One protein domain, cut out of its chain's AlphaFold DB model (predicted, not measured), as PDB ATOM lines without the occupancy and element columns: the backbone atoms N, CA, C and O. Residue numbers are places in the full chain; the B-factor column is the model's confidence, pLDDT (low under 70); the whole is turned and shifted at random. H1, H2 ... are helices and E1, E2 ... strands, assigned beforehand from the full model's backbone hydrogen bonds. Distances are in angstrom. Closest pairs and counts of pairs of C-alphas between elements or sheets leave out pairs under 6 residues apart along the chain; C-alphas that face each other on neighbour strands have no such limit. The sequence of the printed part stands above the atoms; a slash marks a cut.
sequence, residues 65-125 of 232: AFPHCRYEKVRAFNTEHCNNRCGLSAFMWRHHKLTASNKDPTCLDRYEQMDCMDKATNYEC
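AT A GLANCE: This is residues 65 to 125 of the 232 residues of an uncharacterized protein of Steinernema glaseri (UniProt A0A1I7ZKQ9). This domain has little regular structure: a rod with a slender hairpin of two antiparallel strands, E1 and E2, a long loop at one end and the short helix H1 near the other. Residues 69 to 79 run lengthwise beside the hairpin toward H1. The printed part has 61 residues, with one named helix and two named strands in the order H1, E1, E2; the class is mixed, with only 17 residues in named elements. It is loose, with a radius of gyration of the C-alphas of 14.7 A, and spans 44 by 19 by 17 A.

IN THESE COORDINATES: Find C-alpha 80 at (-1.312, -63.860, -45.982), where H1, residues 80 to 84, begins; it is 6.4 A long. E1, residues 91 to 96, runs 16.3 A. E2, residues 110 to 115, runs 16.7 A to C-alpha 115 at (-8.931, -71.176, -39.469).

HOW THE PARTS SIT: Look at hairpin E1 and E2, antiparallel at 160 degrees: N 92 and O 114 are within hydrogen-bond range at 2.8 A. The closest C-alphas of H1 and E1, Cys 82 and Phe 91, are 5.6 A apart. H1 and E2 are apart. In H1 the O i to N i+4 pair is within hydrogen-bond range.

THE WHOLE: The C-alphas farthest apart, Lys 103 and Thr 121, are 45.0 A apart. The printed part has no cut; the link E1 to E2 is long. Residues 65 and 117 to 125 have pLDDT under 70.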
ATOM      1  N   ALA A  65     -25.370 -64.908 -42.488       61.31
ATOM      2  CA  ALA A  65     -26.135 -63.853 -41.803       61.31
ATOM      3  C   ALA A  65     -27.020 -63.009 -42.752       61.31
ATOM      4  O   ALA A  65     -27.891 -62.270 -42.307       61.31
ATOM      5  N   PHE A  66     -26.817 -63.141 -44.068       74.06
ATOM      6  CA  PHE A  66     -27.496 -62.376 -45.113       74.06
ATOM      7  C   PHE A  66     -27.923 -63.280 -46.285       74.06
ATOM      8  O   PHE A  66     -27.401 -63.147 -47.395       74.06
ATOM      9  N   PRO A  67     -28.829 -64.253 -46.067       72.88
ATOM     10  CA  PRO A  67     -29.171 -65.253 -47.081       72.88
ATOM     11  C   PRO A  67     -29.909 -64.654 -48.288       72.88
ATOM     12  O   PRO A  67     -29.880 -65.230 -49.374       72.88
ATOM     13  N   HIS A  68     -30.552 -63.495 -48.119       82.12
ATOM     14  CA  HIS A  68     -31.238 -62.755 -49.181       82.12
ATOM     15  C   HIS A  68     -30.296 -61.901 -50.040       82.12
ATOM     16  O   HIS A  68     -30.677 -61.490 -51.138       82.12
ATOM     17  N   CYS A  69     -29.068 -61.649 -49.580       85.94
ATOM     18  CA  CYS A  69     -28.111 -60.807 -50.285       85.94
ATOM     19  C   CYS A  69     -27.356 -61.583 -51.371       85.94
ATOM     20  O   CYS A  69     -26.997 -62.751 -51.223       85.94
ATOM     21  N   ARG A  70     -27.093 -60.905 -52.493       88.00
ATOM     22  CA  ARG A  70     -26.361 -61.457 -53.637       88.00
ATOM     23  C   ARG A  70     -24.940 -60.921 -53.672       88.00
ATOM     24  O   ARG A  70     -24.737 -59.708 -53.761       88.00
ATOM     25  N   TYR A  71     -23.987 -61.844 -53.694       87.44
ATOM     26  CA  TYR A  71     -22.556 -61.568 -53.676       87.44
ATOM     27  C   TYR A  71     -21.875 -62.003 -54.976       87.44
ATOM     28  O   TYR A  71     -22.332 -62.921 -55.661       87.44
ATOM     29  N   GLU A  72     -20.783 -61.330 -55.324       89.00
ATOM     30  CA  GLU A  72     -19.904 -61.735 -56.416       89.00
ATOM     31  C   GLU A  72     -19.260 -63.096 -56.116       89.00
ATOM     32  O   GLU A  72     -18.992 -63.455 -54.968       89.00
ATOM     33  N   LYS A  73     -19.000 -63.891 -57.162       80.75
ATOM     34  CA  LYS A  73     -18.418 -65.228 -56.996       80.75
ATOM     35  C   LYS A  73     -16.918 -65.126 -56.716       80.75
ATOM     36  O   LYS A  73     -16.118 -65.055 -57.647       80.75
ATOM     37  N   VAL A  74     -16.538 -65.212 -55.447       77.56
ATOM     38  CA  VAL A  74     -15.132 -65.233 -55.019       77.56
ATOM     39  C   VAL A  74     -14.641 -66.672 -54.888       77.56
ATOM     40  O   VAL A  74     -15.278 -67.505 -54.244       77.56
ATOM     41  N   ARG A  75     -13.525 -66.996 -55.554       70.56
ATOM     42  CA  ARG A  75     -13.023 -68.381 -55.658       70.56
ATOM     43  C   ARG A  75     -11.874 -68.716 -54.707       70.56
ATOM     44  O   ARG A  75     -11.689 -69.894 -54.428       70.56
ATOM     45  N   ALA A  76     -11.113 -67.729 -54.240       81.19
ATOM     46  CA  ALA A  76      -9.894 -67.953 -53.466       81.19
ATOM     47  C   ALA A  76      -9.926 -67.206 -52.129       81.19
ATOM     48  O   ALA A  76     -10.498 -66.121 -52.036       81.19
ATOM     49  N   PHE A  77      -9.295 -67.802 -51.121       84.25
ATOM     50  CA  PHE A  77      -9.010 -67.158 -49.845       84.25
ATOM     51  C   PHE A  77      -7.681 -66.403 -49.922       84.25
ATOM     52  O   PHE A  77      -6.739 -66.856 -50.574       84.25
ATOM     53  N   ASN A  78      -7.601 -65.272 -49.229       85.69
ATOM     54  CA  ASN A  78      -6.345 -64.641 -48.871       85.69
ATOM     55  C   ASN A  78      -5.704 -65.450 -47.729       85.69
ATOM     56  O   ASN A  78      -6.334 -65.692 -46.699       85.69
ATOM     57  N   THR A  79      -4.459 -65.879 -47.938       84.69
ATOM     58  CA  THR A  79      -3.684 -66.727 -47.020       84.69
ATOM     59  C   THR A  79      -2.500 -66.002 -46.377       84.69
ATOM     60  O   THR A  79      -1.667 -66.636 -45.734       84.69
ATOM     61  N   GLU A  80      -2.408 -64.678 -46.515       82.94
ATOM     62  CA  GLU A  80      -1.312 -63.860 -45.982       82.94
ATOM     63  C   GLU A  80      -1.093 -64.085 -44.479       82.94
ATOM     64  O   GLU A  80       0.035 -64.302 -44.038       82.94
ATOM     65  N   HIS A  81      -2.171 -64.112 -43.691       81.00
ATOM     66  CA  HIS A  81      -2.083 -64.347 -42.249       81.00
ATOM     67  C   HIS A  81      -1.707 -65.789 -41.898       81.00
ATOM     68  O   HIS A  81      -1.060 -65.990 -40.878       81.00
ATOM     69  N   CYS A  82      -2.018 -66.777 -42.742       79.44
ATOM     70  CA  CYS A  82      -1.486 -68.126 -42.549       79.44
ATOM     71  C   CYS A  82       0.040 -68.142 -42.737       79.44
ATOM     72  O   CYS A  82       0.746 -68.778 -41.968       79.44
ATOM     73  N   ASN A  83       0.566 -67.420 -43.731       75.38
ATOM     74  CA  ASN A  83       1.998 -67.456 -44.050       75.38
ATOM     75  C   ASN A  83       2.886 -66.775 -42.997       75.38
ATOM     76  O   ASN A  83       4.052 -67.149 -42.872       75.38
ATOM     77  N   ASN A  84       2.344 -65.786 -42.279       71.75
ATOM     78  CA  ASN A  84       3.127 -64.857 -41.457       71.75
ATOM     79  C   ASN A  84       2.710 -64.828 -39.973       71.75
ATOM     80  O   ASN A  84       3.223 -64.009 -39.217       71.75
ATOM     81  N   ARG A  85       1.739 -65.642 -39.542       76.38
ATOM     82  CA  ARG A  85       1.242 -65.670 -38.153       76.38
ATOM     83  C   ARG A  85       1.054 -67.109 -37.682       76.38
ATOM     84  O   ARG A  85       1.134 -68.028 -38.491       76.38
ATOM     85  N   CYS A  86       0.784 -67.297 -36.389       75.50
ATOM     86  CA  CYS A  86       0.556 -68.614 -35.792       75.50
ATOM     87  C   CYS A  86      -0.608 -68.610 -34.796       75.50
ATOM     88  O   CYS A  86      -0.949 -67.576 -34.220       75.50
ATOM     89  N   GLY A  87      -1.177 -69.790 -34.543       73.56
ATOM     90  CA  GLY A  87      -2.287 -69.963 -33.606       73.56
ATOM     91  C   GLY A  87      -3.548 -69.237 -34.073       73.56
ATOM     92  O   GLY A  87      -3.808 -69.142 -35.268       73.56
ATOM     93  N   LEU A  88      -4.308 -68.672 -33.135       74.06
ATOM     94  CA  LEU A  88      -5.580 -67.991 -33.425       74.06
ATOM     95  C   LEU A  88      -5.438 -66.747 -34.321       74.06
ATOM     96  O   LEU A  88      -6.415 -66.302 -34.919       74.06
ATOM     97  N   SER A  89      -4.239 -66.157 -34.420       75.31
ATOM     98  CA  SER A  89      -3.991 -65.022 -35.319       75.31
ATOM     99  C   SER A  89      -3.696 -65.452 -36.762       75.31
ATOM    100  O   SER A  89      -3.678 -64.596 -37.652       75.31
ATOM    101  N   ALA A  90      -3.508 -66.754 -37.007       80.44
ATOM    102  CA  ALA A  90      -3.371 -67.349 -38.327       80.44
ATOM    103  C   ALA A  90      -4.730 -67.838 -38.838       80.44
ATOM    104  O   ALA A  90      -5.231 -68.891 -38.453       80.44
ATOM    105  N   PHE A  91      -5.311 -67.076 -39.759       82.62
ATOM    106  CA  PHE A  91      -6.563 -67.431 -40.414       82.62
ATOM    107  C   PHE A  91      -6.516 -67.056 -41.891       82.62
ATOM    108  O   PHE A  91      -5.811 -66.135 -42.297       82.62
ATOM    109  N   MET A  92      -7.295 -67.750 -42.710       85.81
ATOM    110  CA  MET A  92      -7.546 -67.328 -44.079       85.81
ATOM    111  C   MET A  92      -8.860 -66.562 -44.147       85.81
ATOM    112  O   MET A  92      -9.789 -66.821 -43.381       85.81
ATOM    113  N   TRP A  93      -8.953 -65.603 -45.061       86.88
ATOM    114  CA  TRP A  93     -10.165 -64.803 -45.198       86.88
ATOM    115  C   TRP A  93     -10.520 -64.544 -46.654       86.88
ATOM    116  O   TRP A  93      -9.667 -64.569 -47.539       86.88
ATOM    117  N   ARG A  94     -11.796 -64.288 -46.928       87.19
ATOM    118  CA  ARG A  94     -12.255 -63.801 -48.232       87.19
ATOM    119  C   ARG A  94     -13.336 -62.748 -48.064       87.19
ATOM    120  O   ARG A  94     -14.152 -62.816 -47.149       87.19
ATOM    121  N   HIS A  95     -13.337 -61.783 -48.972       89.56
ATOM    122  CA  HIS A  95     -14.317 -60.703 -49.016       89.56
ATOM    123  C   HIS A  95     -15.339 -60.984 -50.109       89.56
ATOM    124  O   HIS A  95     -15.005 -61.020 -51.286       89.56
ATOM    125  N   HIS A  96     -16.586 -61.197 -49.714       87.44
ATOM    126  CA  HIS A  96     -17.736 -61.308 -50.596       87.44
ATOM    127  C   HIS A  96     -18.311 -59.917 -50.825       87.44
ATOM    128  O   HIS A  96     -19.028 -59.372 -49.979       87.44
ATOM    129  N   LYS A  97     -17.999 -59.349 -51.985       89.56
ATOM    130  CA  LYS A  97     -18.538 -58.063 -52.407       89.56
ATOM    131  C   LYS A  97     -19.984 -58.204 -52.867       89.56
ATOM    132  O   LYS A  97     -20.326 -59.163 -53.564       89.56
ATOM    133  N   LEU A  98     -20.839 -57.257 -52.503       90.19
ATOM    134  CA  LEU A  98     -22.207 -57.191 -53.001       90.19
ATOM    135  C   LEU A  98     -22.233 -56.976 -54.513       90.19
ATOM    136  O   LEU A  98     -21.538 -56.120 -55.058       90.19
ATOM    137  N   THR A  99     -23.098 -57.720 -55.200       88.19
ATOM    138  CA  THR A  99     -23.346 -57.456 -56.621       88.19
ATOM    139  C   THR A  99     -24.039 -56.106 -56.800       88.19
ATOM    140  O   THR A  99     -24.947 -55.767 -56.043       88.19
ATOM    141  N   ALA A 100     -23.718 -55.385 -57.878       80.69
ATOM    142  CA  ALA A 100     -24.396 -54.131 -58.233       80.69
ATOM    143  C   ALA A 100     -25.917 -54.288 -58.471       80.69
ATOM    144  O   ALA A 100     -26.657 -53.309 -58.481       80.69
ATOM    145  N   SER A 101     -26.396 -55.523 -58.668       79.62
ATOM    146  CA  SER A 101     -27.823 -55.839 -58.813       79.62
ATOM    147  C   SER A 101     -28.597 -55.871 -57.493       79.62
ATOM    148  O   SER A 101     -29.823 -55.994 -57.511       79.62
ATOM    149  N   ASN A 102     -27.897 -55.799 -56.360       78.44
ATOM    150  CA  ASN A 102     -28.516 -55.864 -55.051       78.44
ATOM    151  C   ASN A 102     -29.110 -54.492 -54.695       78.44
ATOM    152  O   ASN A 102     -28.403 -53.489 -54.684       78.44
ATOM    153  N   LYS A 103     -30.426 -54.444 -54.473       80.19
ATOM    154  CA  LYS A 103     -31.179 -53.195 -54.230       80.19
ATOM    155  C   LYS A 103     -31.580 -53.008 -52.769       80.19
ATOM    156  O   LYS A 103     -32.158 -51.981 -52.430       80.19
ATOM    157  N   ASP A 104     -31.334 -54.014 -51.938       84.06
ATOM    158  CA  ASP A 104     -31.711 -53.994 -50.533       84.06
ATOM    159  C   ASP A 104     -30.676 -53.186 -49.725       84.06
ATOM    160  O   ASP A 104     -29.501 -53.563 -49.708       84.06
ATOM    161  N   PRO A 105     -31.080 -52.087 -49.058       84.00
ATOM    162  CA  PRO A 105     -30.171 -51.252 -48.273       84.00
ATOM    163  C   PRO A 105     -29.673 -51.932 -46.988       84.00
ATOM    164  O   PRO A 105     -28.755 -51.420 -46.354       84.00
ATOM    165  N   THR A 106     -30.266 -53.061 -46.584       85.94
ATOM    166  CA  THR A 106     -29.828 -53.845 -45.417       85.94
ATOM    167  C   THR A 106     -28.660 -54.778 -45.732       85.94
ATOM    168  O   THR A 106     -28.035 -55.318 -44.820       85.94
ATOM    169  N   CYS A 107     -28.344 -54.971 -47.017       86.94
ATOM    170  CA  CYS A 107     -27.231 -55.803 -47.439       86.94
ATOM    171  C   CYS A 107     -25.896 -55.080 -47.258       86.94
ATOM    172  O   CYS A 107     -25.718 -53.954 -47.718       86.94
ATOM    173  N   LEU A 108     -24.927 -55.782 -46.668       87.94
ATOM    174  CA  LEU A 108     -23.542 -55.338 -46.537       87.94
ATOM    175  C   LEU A 108     -22.591 -56.355 -47.168       87.94
ATOM    176  O   LEU A 108     -22.911 -57.545 -47.292       87.94
ATOM    177  N   ASP A 109     -21.416 -55.867 -47.557       87.62
ATOM    178  CA  ASP A 109     -20.282 -56.710 -47.913       87.62
ATOM    179  C   ASP A 109     -19.956 -57.661 -46.759       87.62
ATOM    180  O   ASP A 109     -20.028 -57.295 -45.583       87.62
ATOM    181  N   ARG A 110     -19.592 -58.897 -47.096       83.25
ATOM    182  CA  ARG A 110     -19.341 -59.941 -46.104       83.25
ATOM    183  C   ARG A 110     -17.871 -60.322 -46.094       83.25
ATOM    184  O   ARG A 110     -17.300 -60.627 -47.135       83.25
ATOM    185  N   TYR A 111     -17.293 -60.415 -44.904       85.81
ATOM    186  CA  TYR A 111     -16.004 -61.059 -44.693       85.81
ATOM    187  C   TYR A 111     -16.233 -62.444 -44.106       85.81
ATOM    188  O   TYR A 111     -17.005 -62.616 -43.166       85.81
ATOM    189  N   GLU A 112     -15.604 -63.444 -44.704       82.38
ATOM    190  CA  GLU A 112     -15.583 -64.805 -44.189       82.38
ATOM    191  C   GLU A 112     -14.169 -65.110 -43.734       82.38
ATOM    192  O   GLU A 112     -13.226 -64.949 -44.510       82.38
ATOM    193  N   GLN A 113     -14.052 -65.532 -42.483       82.94
ATOM    194  CA  GLN A 113     -12.815 -65.951 -41.852       82.94
ATOM    195  C   GLN A 113     -12.913 -67.444 -41.564       82.94
ATOM    196  O   GLN A 113     -13.954 -67.926 -41.122       82.94
ATOM    197  N   MET A 114     -11.830 -68.159 -41.828       77.81
ATOM    198  CA  MET A 114     -11.696 -69.571 -41.513       77.81
ATOM    199  C   MET A 114     -10.312 -69.810 -40.931       77.81
ATOM    200  O   MET A 114      -9.339 -69.182 -41.360       77.81
ATOM    201  N   ASP A 115     -10.220 -70.734 -39.984       78.12
ATOM    202  CA  ASP A 115      -8.931 -71.176 -39.469       78.12
ATOM    203  C   ASP A 115      -8.059 -71.696 -40.614       78.12
ATOM    204  O   ASP A 115      -8.545 -72.243 -41.612       78.12
ATOM    205  N   CYS A 116      -6.744 -71.536 -40.480       78.69
ATOM    206  CA  CYS A 116      -5.809 -72.200 -41.378       78.69
ATOM    207  C   CYS A 116      -5.865 -73.720 -41.103       78.69
ATOM    208  O   CYS A 116      -5.060 -74.225 -40.331       78.69
ATOM    209  N   MET A 117      -6.819 -74.462 -41.688       67.00
ATOM    210  CA  MET A 117      -6.925 -75.922 -41.520       67.00
ATOM    211  C   MET A 117      -7.001 -76.715 -42.838       67.00
ATOM    212  O   MET A 117      -7.758 -76.401 -43.755       67.00
ATOM    213  N   ASP A 118      -6.201 -77.787 -42.847       52.62
ATOM    214  CA  ASP A 118      -6.262 -79.037 -43.615       52.62
ATOM    215  C   ASP A 118      -6.130 -79.038 -45.147       52.62
ATOM    216  O   ASP A 118      -7.023 -79.413 -45.908       52.62
ATOM    217  N   LYS A 119      -4.881 -78.862 -45.595       42.81
ATOM    218  CA  LYS A 119      -4.277 -79.825 -46.531       42.81
ATOM    219  C   LYS A 119      -2.915 -80.272 -46.004       42.81
ATOM    220  O   LYS A 119      -1.952 -79.525 -46.106       42.81
ATOM    221  N   ALA A 120      -2.870 -81.501 -45.495       37.84
ATOM    222  CA  ALA A 120      -1.712 -82.392 -45.468       37.84
ATOM    223  C   ALA A 120      -0.366 -81.783 -45.004       37.84
ATOM    224  O   ALA A 120       0.377 -81.170 -45.769       37.84
ATOM    225  N   THR A 121       0.007 -82.107 -43.766       43.75
ATOM    226  CA  THR A 121       1.399 -82.304 -43.305       43.75
ATOM    227  C   THR A 121       2.379 -81.121 -43.258       43.75
ATOM    228  O   THR A 121       3.401 -81.291 -42.608       43.75
ATOM    229  N   ASN A 122       2.102 -79.937 -43.828       49.56
ATOM    230  CA  ASN A 122       3.135 -78.888 -43.989       49.56
ATOM    231  C   ASN A 122       2.752 -77.460 -43.524       49.56
ATOM    232  O   ASN A 122       3.396 -76.499 -43.950       49.56
ATOM    233  N   TYR A 123       1.721 -77.262 -42.688       57.12
ATOM    234  CA  TYR A 123       1.565 -75.963 -42.011       57.12
ATOM    235  C   TYR A 123       2.540 -75.892 -40.833       57.12
ATOM    236  O   TYR A 123       2.219 -76.273 -39.711       57.12
ATOM    237  N   GLU A 124       3.757 -75.436 -41.111       60.47
ATOM    238  CA  GLU A 124       4.724 -75.089 -40.077       60.47
ATOM    239  C   GLU A 124       4.496 -73.635 -39.667       60.47
ATOM    240  O   GLU A 124       4.588 -72.721 -40.491       60.47
ATOM    241  N   CYS A 125       4.191 -73.420 -38.384       66.44
ATOM    242  CA  CYS A 125       4.223 -72.091 -37.789       66.44
ATOM    243  C   CYS A 125       5.617 -71.494 -38.021       66.44
ATOM    244  O   CYS A 125       6.601 -71.933 -37.427       66.44
TER     245      CYS A 125